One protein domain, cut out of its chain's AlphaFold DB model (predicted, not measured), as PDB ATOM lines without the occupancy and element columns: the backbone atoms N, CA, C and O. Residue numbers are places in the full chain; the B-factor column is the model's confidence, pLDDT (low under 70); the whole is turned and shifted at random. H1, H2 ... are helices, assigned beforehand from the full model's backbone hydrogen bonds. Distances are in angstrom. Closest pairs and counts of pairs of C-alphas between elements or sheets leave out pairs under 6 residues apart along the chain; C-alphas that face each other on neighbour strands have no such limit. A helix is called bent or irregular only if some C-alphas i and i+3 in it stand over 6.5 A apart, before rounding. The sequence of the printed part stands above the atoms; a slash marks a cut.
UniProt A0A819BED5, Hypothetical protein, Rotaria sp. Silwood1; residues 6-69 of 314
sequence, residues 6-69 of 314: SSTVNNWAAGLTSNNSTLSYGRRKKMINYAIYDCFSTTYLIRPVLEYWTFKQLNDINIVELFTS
ATOM      1  N   SER A   6     105.933 244.455 207.573       46.03
ATOM      2  CA  SER A   6     105.001 243.961 206.548       46.03
ATOM      3  C   SER A   6     103.774 243.251 207.152       46.03
ATOM      4  O   SER A   6     102.673 243.297 206.605       46.03
ATOM      5  N   SER A   7     103.939 242.648 208.333       46.94
ATOM      6  CA  SER A   7     102.919 241.845 209.014       46.94
ATOM      7  C   SER A   7     102.020 242.659 209.959       46.94
ATOM      8  O   SER A   7     101.036 242.129 210.482       46.94
ATOM      9  N   THR A   8     102.355 243.929 210.218       53.38
ATOM     10  CA  THR A   8     101.790 244.737 211.318       53.38
ATOM     11  C   THR A   8     100.757 245.778 210.901       53.38
ATOM     12  O   THR A   8     100.014 246.229 211.762       53.38
ATOM     13  N   VAL A   9     100.616 246.150 209.628       51.88
ATOM     14  CA  VAL A   9      99.661 247.224 209.276       51.88
ATOM     15  C   VAL A   9      98.231 246.696 209.092       51.88
ATOM     16  O   VAL A   9      97.298 247.239 209.676       51.88
ATOM     17  N   ASN A  10      98.039 245.582 208.374       51.72
ATOM     18  CA  ASN A  10      96.689 245.123 208.002       51.72
ATOM     19  C   ASN A  10      96.071 244.097 208.972       51.72
ATOM     20  O   ASN A  10      94.860 244.093 209.181       51.72
ATOM     21  N   ASN A  11      96.879 243.252 209.620       53.62
ATOM     22  CA  ASN A  11      96.377 242.174 210.491       53.62
ATOM     23  C   ASN A  11      96.306 242.550 211.976       53.62
ATOM     24  O   ASN A  11      95.778 241.800 212.801       53.62
ATOM     25  N   TRP A  12      96.858 243.703 212.341       60.31
ATOM     26  CA  TRP A  12      97.077 244.058 213.738       60.31
ATOM     27  C   TRP A  12      95.838 244.690 214.364       60.31
ATOM     28  O   TRP A  12      95.397 244.233 215.415       60.31
ATOM     29  N   ALA A  13      95.181 245.623 213.667       58.78
ATOM     30  CA  ALA A  13      93.893 246.171 214.094       58.78
ATOM     31  C   ALA A  13      92.803 245.080 214.166       58.78
ATOM     32  O   ALA A  13      92.056 244.998 215.145       58.78
ATOM     33  N   ALA A  14      92.778 244.170 213.184       56.44
ATOM     34  CA  ALA A  14      91.852 243.038 213.148       56.44
ATOM     35  C   ALA A  14      92.033 242.095 214.356       56.44
ATOM     36  O   ALA A  14      91.051 241.676 214.970       56.44
ATOM     37  N   GLY A  15      93.281 241.818 214.754       56.91
ATOM     38  CA  GLY A  15      93.613 240.972 215.904       56.91
ATOM     39  C   GLY A  15      93.375 241.609 217.281       56.91
ATOM     40  O   GLY A  15      93.365 240.888 218.285       56.91
ATOM     41  N   LEU A  16      93.174 242.926 217.353       59.22
ATOM     42  CA  LEU A  16      92.944 243.662 218.602       59.22
ATOM     43  C   LEU A  16      91.458 243.820 218.947       59.22
ATOM     44  O   LEU A  16      91.119 243.907 220.128       59.22
ATOM     45  N   THR A  17      90.567 243.779 217.954       61.88
ATOM     46  CA  THR A  17      89.116 243.795 218.200       61.88
ATOM     47  C   THR A  17      88.646 242.466 218.805       61.88
ATOM     48  O   THR A  17      88.988 241.379 218.333       61.88
ATOM     49  N   SER A  18      87.871 242.527 219.894       60.72
ATOM     50  CA  SER A  18      87.460 241.344 220.669       60.72
ATOM     51  C   SER A  18      86.642 240.336 219.864       60.72
ATOM     52  O   SER A  18      86.715 239.145 220.158       60.72
ATOM     53  N   ASN A  19      85.899 240.817 218.864       59.88
ATOM     54  CA  ASN A  19      84.853 240.053 218.187       59.88
ATOM     55  C   ASN A  19      85.381 239.227 217.002       59.88
ATOM     56  O   ASN A  19      84.780 238.212 216.673       59.88
ATOM     57  N   ASN A  20      86.528 239.603 216.424       58.66
ATOM     58  CA  ASN A  20      87.100 238.949 215.236       58.66
ATOM     59  C   ASN A  20      88.493 238.347 215.480       58.66
ATOM     60  O   ASN A  20      89.121 237.800 214.573       58.66
ATOM     61  N   SER A  21      88.999 238.439 216.708       65.56
ATOM     62  CA  SER A  21      90.344 237.986 217.036       65.56
ATOM     63  C   SER A  21      90.367 236.524 217.471       65.56
ATOM     64  O   SER A  21      89.790 236.146 218.489       65.56
ATOM     65  N   THR A  22      91.138 235.709 216.751       72.50
ATOM     66  CA  THR A  22      91.474 234.325 217.134       72.50
ATOM     67  C   THR A  22      92.489 234.251 218.288       72.50
ATOM     68  O   THR A  22      92.869 233.162 218.728       72.50
ATOM     69  N   LEU A  23      92.955 235.400 218.790       72.12
ATOM     70  CA  LEU A  23      93.963 235.487 219.839       72.12
ATOM     71  C   LEU A  23      93.334 235.407 221.232       72.12
ATOM     72  O   LEU A  23      92.297 236.008 221.518       72.12
ATOM     73  N   SER A  24      94.022 234.723 222.150       78.69
ATOM     74  CA  SER A  24      93.648 234.730 223.565       78.69
ATOM     75  C   SER A  24      93.804 236.125 224.176       78.69
ATOM     76  O   SER A  24      94.671 236.902 223.769       78.69
ATOM     77  N   TYR A  25      93.021 236.418 225.216       80.12
ATOM     78  CA  TYR A  25      93.060 237.701 225.926       80.12
ATOM     79  C   TYR A  25      94.481 238.118 226.345       80.12
ATOM     80  O   TYR A  25      94.910 239.231 226.056       80.12
ATOM     81  N   GLY A  26      95.256 237.203 226.941       78.94
ATOM     82  CA  GLY A  26      96.633 237.492 227.357       78.94
ATOM     83  C   GLY A  26      97.570 237.823 226.190       78.94
ATOM     84  O   GLY A  26      98.447 238.674 226.322       78.94
ATOM     85  N   ARG A  27      97.365 237.202 225.021       75.12
ATOM     86  CA  ARG A  27      98.154 237.498 223.818       75.12
ATOM     87  C   ARG A  27      97.764 238.844 223.209       75.12
ATOM     88  O   ARG A  27      98.660 239.586 222.822       75.12
ATOM     89  N   ARG A  28      96.470 239.191 223.217       76.88
ATOM     90  CA  ARG A  28      95.990 240.532 222.841       76.88
ATOM     91  C   ARG A  28      96.584 241.610 223.745       76.88
ATOM     92  O   ARG A  28      97.188 242.543 223.237       76.88
ATOM     93  N   LYS A  29      96.531 241.429 225.070       78.44
ATOM     94  CA  LYS A  29      97.142 242.354 226.043       78.44
ATOM     95  C   LYS A  29      98.638 242.555 225.784       78.44
ATOM     96  O   LYS A  29      99.120 243.680 225.791       78.44
ATOM     97  N   LYS A  30      99.370 241.475 225.495       76.81
ATOM     98  CA  LYS A  30     100.798 241.558 225.162       76.81
ATOM     99  C   LYS A  30     101.047 242.354 223.875       76.81
ATOM    100  O   LYS A  30     101.978 243.147 223.836       76.81
ATOM    101  N   MET A  31     100.218 242.166 222.846       74.81
ATOM    102  CA  MET A  31     100.313 242.933 221.599       74.81
ATOM    103  C   MET A  31      99.998 244.417 221.797       74.81
ATOM    104  O   MET A  31     100.734 245.247 221.278       74.81
ATOM    105  N   ILE A  32      98.980 244.747 222.596       78.62
ATOM    106  CA  ILE A  32      98.667 246.136 222.972       78.62
ATOM    107  C   ILE A  32      99.853 246.773 223.698       78.62
ATOM    108  O   ILE A  32     100.244 247.884 223.377       78.62
ATOM    109  N   ASN A  33     100.478 246.067 224.640       78.00
ATOM    110  CA  ASN A  33     101.635 246.621 225.341       78.00
ATOM    111  C   ASN A  33     102.815 246.869 224.393       78.00
ATOM    112  O   ASN A  33     103.451 247.911 224.493       78.00
ATOM    113  N   TYR A  34     103.088 245.960 223.450       78.94
ATOM    114  CA  TYR A  34     104.109 246.204 222.425       78.94
ATOM    115  C   TYR A  34     103.783 247.427 221.568       78.94
ATOM    116  O   TYR A  34     104.666 248.242 221.343       78.94
ATOM    117  N   ALA A  35     102.518 247.588 221.169       77.12
ATOM    118  CA  ALA A  35     102.049 248.770 220.452       77.12
ATOM    119  C   ALA A  35     102.407 250.061 221.178       77.12
ATOM    120  O   ALA A  35     102.965 250.987 220.600       77.12
ATOM    121  N   ILE A  36     102.087 250.083 222.470       79.00
ATOM    122  CA  ILE A  36     102.336 251.221 223.338       79.00
ATOM    123  C   ILE A  36     103.843 251.482 223.394       79.00
ATOM    124  O   ILE A  36     104.265 252.592 223.098       79.00
ATOM    125  N   TYR A  37     104.673 250.475 223.679       78.88
ATOM    126  CA  TYR A  37     106.128 250.661 223.745       78.88
ATOM    127  C   TYR A  37     106.750 251.138 222.427       78.88
ATOM    128  O   TYR A  37     107.646 251.982 222.456       78.88
ATOM    129  N   ASP A  38     106.268 250.665 221.279       78.69
ATOM    130  CA  ASP A  38     106.742 251.121 219.969       78.69
ATOM    131  C   ASP A  38     106.353 252.586 219.714       78.69
ATOM    132  O   ASP A  38     107.186 253.387 219.281       78.69
ATOM    133  N   CYS A  39     105.119 252.977 220.047       79.00
ATOM    134  CA  CYS A  39     104.676 254.368 219.949       79.00
ATOM    135  C   CYS A  39     105.487 255.282 220.875       79.00
ATOM    136  O   CYS A  39     105.957 256.332 220.445       79.00
ATOM    137  N   PHE A  40     105.691 254.871 222.126       79.94
ATOM    138  CA  PHE A  40     106.480 255.623 223.096       79.94
ATOM    139  C   PHE A  40     107.938 255.756 222.661       79.94
ATOM    140  O   PHE A  40     108.443 256.869 222.588       79.94
ATOM    141  N   SER A  41     108.607 254.656 222.315       80.25
ATOM    142  CA  SER A  41     110.008 254.696 221.874       80.25
ATOM    143  C   SER A  41     110.196 255.586 220.644       80.25
ATOM    144  O   SER A  41     111.119 256.395 220.608       80.25
ATOM    145  N   THR A  42     109.278 255.517 219.678       80.31
ATOM    146  CA  THR A  42     109.305 256.375 218.489       80.31
ATOM    147  C   THR A  42     109.127 257.850 218.860       80.31
ATOM    148  O   THR A  42     109.897 258.686 218.396       80.31
ATOM    149  N   THR A  43     108.183 258.195 219.739       78.88
ATOM    150  CA  THR A  43     107.990 259.585 220.189       78.88
ATOM    151  C   THR A  43     109.189 260.114 220.981       78.88
ATOM    152  O   THR A  43     109.628 261.239 220.737       78.88
ATOM    153  N   TYR A  44     109.767 259.298 221.866       80.19
ATOM    154  CA  TYR A  44     110.970 259.640 222.634       80.19
ATOM    155  C   TYR A  44     112.211 259.824 221.754       80.19
ATOM    156  O   TYR A  44     113.134 260.524 222.157       80.19
ATOM    157  N   LEU A  45     112.240 259.231 220.558       80.00
ATOM    158  CA  LEU A  45     113.303 259.448 219.577       80.00
ATOM    159  C   LEU A  45     113.028 260.662 218.685       80.00
ATOM    160  O   LEU A  45     113.931 261.447 218.415       80.00
ATOM    161  N   ILE A  46     111.790 260.835 218.223       78.81
ATOM    162  CA  ILE A  46     111.445 261.877 217.252       78.81
ATOM    163  C   ILE A  46     111.431 263.271 217.892       78.81
ATOM    164  O   ILE A  46     111.939 264.209 217.284       78.81
ATOM    165  N   ARG A  47     110.884 263.432 219.105       78.81
ATOM    166  CA  ARG A  47     110.737 264.755 219.749       78.81
ATOM    167  C   ARG A  47     112.075 265.444 220.043       78.81
ATOM    168  O   ARG A  47     112.201 266.618 219.697       78.81
ATOM    169  N   PRO A  48     113.102 264.769 220.595       80.69
ATOM    170  CA  PRO A  48     114.408 265.397 220.774       80.69
ATOM    171  C   PRO A  48     115.075 265.759 219.448       80.69
ATOM    172  O   PRO A  48     115.754 266.776 219.361       80.69
ATOM    173  N   VAL A  49     114.870 264.943 218.409       76.69
ATOM    174  CA  VAL A  49     115.538 265.111 217.112       76.69
ATOM    175  C   VAL A  49     114.888 266.199 216.258       76.69
ATOM    176  O   VAL A  49     115.597 266.993 215.649       76.69
ATOM    177  N   LEU A  50     113.555 266.241 216.184       78.81
ATOM    178  CA  LEU A  50     112.833 267.166 215.303       78.81
ATOM    179  C   LEU A  50     112.394 268.454 215.996       78.81
ATOM    180  O   LEU A  50     112.258 269.481 215.336       78.81
ATOM    181  N   GLU A  51     112.150 268.407 217.304       76.81
ATOM    182  CA  GLU A  51     111.599 269.536 218.060       76.81
ATOM    183  C   GLU A  51     112.544 270.035 219.157       76.81
ATOM    184  O   GLU A  51     112.200 270.974 219.872       76.81
ATOM    185  N   TYR A  52     113.738 269.442 219.275       81.38
ATOM    186  CA  TYR A  52     114.772 269.818 220.244       81.38
ATOM    187  C   TYR A  52     114.326 269.723 221.708       81.38
ATOM    188  O   TYR A  52     114.811 270.457 222.570       81.38
ATOM    189  N   TRP A  53     113.404 268.809 222.015       82.69
ATOM    190  CA  TRP A  53     112.994 268.568 223.397       82.69
ATOM    191  C   TRP A  53     114.112 267.894 224.187       82.69
ATOM    192  O   TRP A  53     114.752 266.948 223.727       82.69
ATOM    193  N   THR A  54     114.306 268.338 225.422       85.50
ATOM    194  CA  THR A  54     115.197 267.659 226.365       85.50
ATOM    195  C   THR A  54     114.525 266.415 226.949       85.50
ATOM    196  O   THR A  54     113.303 266.357 227.104       85.50
ATOM    197  N   PHE A  55     115.321 265.423 227.358       80.81
ATOM    198  CA  PHE A  55     114.791 264.224 228.022       80.81
ATOM    199  C   PHE A  55     114.053 264.536 229.331       80.81
ATOM    200  O   PHE A  55     113.107 263.835 229.674       80.81
ATOM    201  N   LYS A  56     114.435 265.615 230.028       85.12
ATOM    202  CA  LYS A  56     113.737 266.082 231.230       85.12
ATOM    203  C   LYS A  56     112.320 266.563 230.901       85.12
ATOM    204  O   LYS A  56     111.368 266.121 231.526       85.12
ATOM    205  N   GLN A  57     112.169 267.367 229.847       82.00
ATOM    206  CA  GLN A  57     110.855 267.813 229.372       82.00
ATOM    207  C   GLN A  57     109.962 266.645 228.942       82.00
ATOM    208  O   GLN A  57     108.772 266.661 229.219       82.00
ATOM    209  N   LEU A  58     110.526 265.612 228.307       82.19
ATOM    210  CA  LEU A  58     109.765 264.412 227.940       82.19
ATOM    211  C   LEU A  58     109.290 263.599 229.144       82.19
ATOM    212  O   LEU A  58     108.273 262.920 229.048       82.19
ATOM    213  N   ASN A  59     110.031 263.628 230.248       82.38
ATOM    214  CA  ASN A  59     109.666 262.904 231.460       82.38
ATOM    215  C   ASN A  59     108.591 263.638 232.276       82.38
ATOM    216  O   ASN A  59     107.777 262.996 232.932       82.38
ATOM    217  N   ASP A  60     108.586 264.970 232.200       84.31
ATOM    218  CA  ASP A  60     107.702 265.830 232.992       84.31
ATOM    219  C   ASP A  60     106.387 266.176 232.263       84.31
ATOM    220  O   ASP A  60     105.479 266.757 232.860       84.31
ATOM    221  N   ILE A  61     106.257 265.832 230.975       82.94
ATOM    222  CA  ILE A  61     105.080 266.180 230.174       82.94
ATOM    223  C   ILE A  61     103.914 265.201 230.352       82.94
ATOM    224  O   ILE A  61     104.085 263.994 230.530       82.94
ATOM    225  N   ASN A  62     102.690 265.718 230.227       83.38
ATOM    226  CA  ASN A  62     101.492 264.892 230.203       83.38
ATOM    227  C   ASN A  62     101.491 263.947 228.986       83.38
ATOM    228  O   ASN A  62     101.795 264.344 227.861       83.38
ATOM    229  N   ILE A  63     101.068 262.699 229.202       76.94
ATOM    230  CA  ILE A  63     100.940 261.671 228.162       76.94
ATOM    231  C   ILE A  63     100.073 262.123 226.976       76.94
ATOM    232  O   ILE A  63     100.381 261.796 225.838       76.94
ATOM    233  N   VAL A  64      99.011 262.897 227.213       76.69
ATOM    234  CA  VAL A  64      98.151 263.426 226.148       76.69
ATOM    235  C   VAL A  64      98.944 264.415 225.297       76.69
ATOM    236  O   VAL A  64      99.016 264.248 224.084       76.69
ATOM    237  N   GLU A  65      99.636 265.360 225.936       72.69
ATOM    238  CA  GLU A  65     100.471 266.365 225.270       72.69
ATOM    239  C   GLU A  65     101.628 265.751 224.473       72.69
ATOM    240  O   GLU A  65     101.926 266.200 223.361       72.69
ATOM    241  N   LEU A  66     102.216 264.671 224.999       74.69
ATOM    242  CA  LEU A  66     103.269 263.895 224.346       74.69
ATOM    243  C   LEU A  66     102.836 263.409 222.950       74.69
ATOM    244  O   LEU A  66     103.634 263.443 222.006       74.69
ATOM    245  N   PHE A  67     101.566 263.019 222.796       73.06
ATOM    246  CA  PHE A  67     101.014 262.478 221.548       73.06
ATOM    247  C   PHE A  67     100.150 263.464 220.739       73.06
ATOM    248  O   PHE A  67      99.871 263.185 219.574       73.06
ATOM    249  N   THR A  68      99.747 264.620 221.279       69.38
ATOM    250  CA  THR A  68      98.823 265.548 220.587       69.38
ATOM    251  C   THR A  68      99.464 266.554 219.632       69.38
ATOM    252  O   THR A  68      98.742 267.330 219.014       69.38
ATOM    253  N   SER A  69     100.788 266.597 219.465       55.56
ATOM    254  CA  SER A  69     101.405 267.732 218.759       55.56
ATOM    255  C   SER A  69     102.511 267.369 217.781       55.56
ATOM    256  O   SER A  69     103.627 267.843 217.916       55.56
TER     257      SER A  69
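AT A GLANCE: This is residues 6 to 69 of the 314 residues of the protein "Hypothetical protein" of Rotaria sp. Silwood1 (UniProt A0A819BED5). One long helix, H2, makes the length of this domain like a rod, with a small helical piece beside it near each end. The short helix H1 meets H2 near the first residues of H2, its own last residue, Leu 16, coming closest, at a steep tilt, while after residue 51 the backbone folds back and sets two short helices, H3 and H4, near the later half of H2. The printed part has 64 residues with four named helices, H1, H2, H3 and H4 in that order along the chain, and no named strand; the class is all helix. The whole is loose, with a radius of gyration of the C-alphas of 15.0 A, and elongated, spanning 42 by 24 by 16 A.

IN THESE COORDINATES: The printed part begins at Ser 6, and H1 takes up residues 11 to 16, with C-alpha 11 at (96.377, 242.174, 210.491). After a short link of 8 residues comes H2, residues 25 to 51, the longest helix, which measures 37.7 A from its first C-alpha at (93.060, 237.701, 225.926) to its last at (111.599, 269.536, 218.060). H2 is neither bent nor irregular, but only just: C-alphas 45 and 48 are 6.2 A apart. A tight link of 3 residues leads to H3, residues 55 to 60, 8.8 A long. A tight link of 2 residues leads to H4, residues 63 to 67, which ends with C-alpha 67 at (101.014, 262.478, 221.548). H1 is 8.9 A long and H4 6.7 A.

HOW THE PARTS SIT: H1 touches H2, which meets it with residues 28 to 32 alone; the closest C-alphas, those of Leu 16 and Arg 28, are 6.1 A apart. The two helices stand at a steep tilt of 66 degrees and run opposite ways. H3 is close to H2 but not clearly touching, with the closest C-alphas, those of Tyr 44 and Leu 58, 7.2 A apart. Their lines stand at a steep tilt of 57 degrees, and they run opposite ways. H4 is close to H2 but not clearly touching, the closest C-alphas being those of Thr 43 and Leu 66 at 7.6 A. H3 and H4 are also close but not clearly touching, with the C-alphas of Leu 58 and Leu 66 the closest at 7.4 A. H1 is apart from H3 and from H4. In H1, H3 and H4 every O i to N i+4 pair is within hydrogen-bond range; in H2 it is 21 of 23.

THE WHOLE: The two C-alphas farthest apart are those of Thr 22 and Tyr 52, at 42.6 A. The C-alphas of Ser 6 and Ser 69, the first and last printed, are 27.0 A apart. The printed part has no cut, and no link between its helices is long. The mean pLDDT of the printed part is 72.8; residues 6 to 21 and 68 to 69 are under 70, and H1 has a mean of 58.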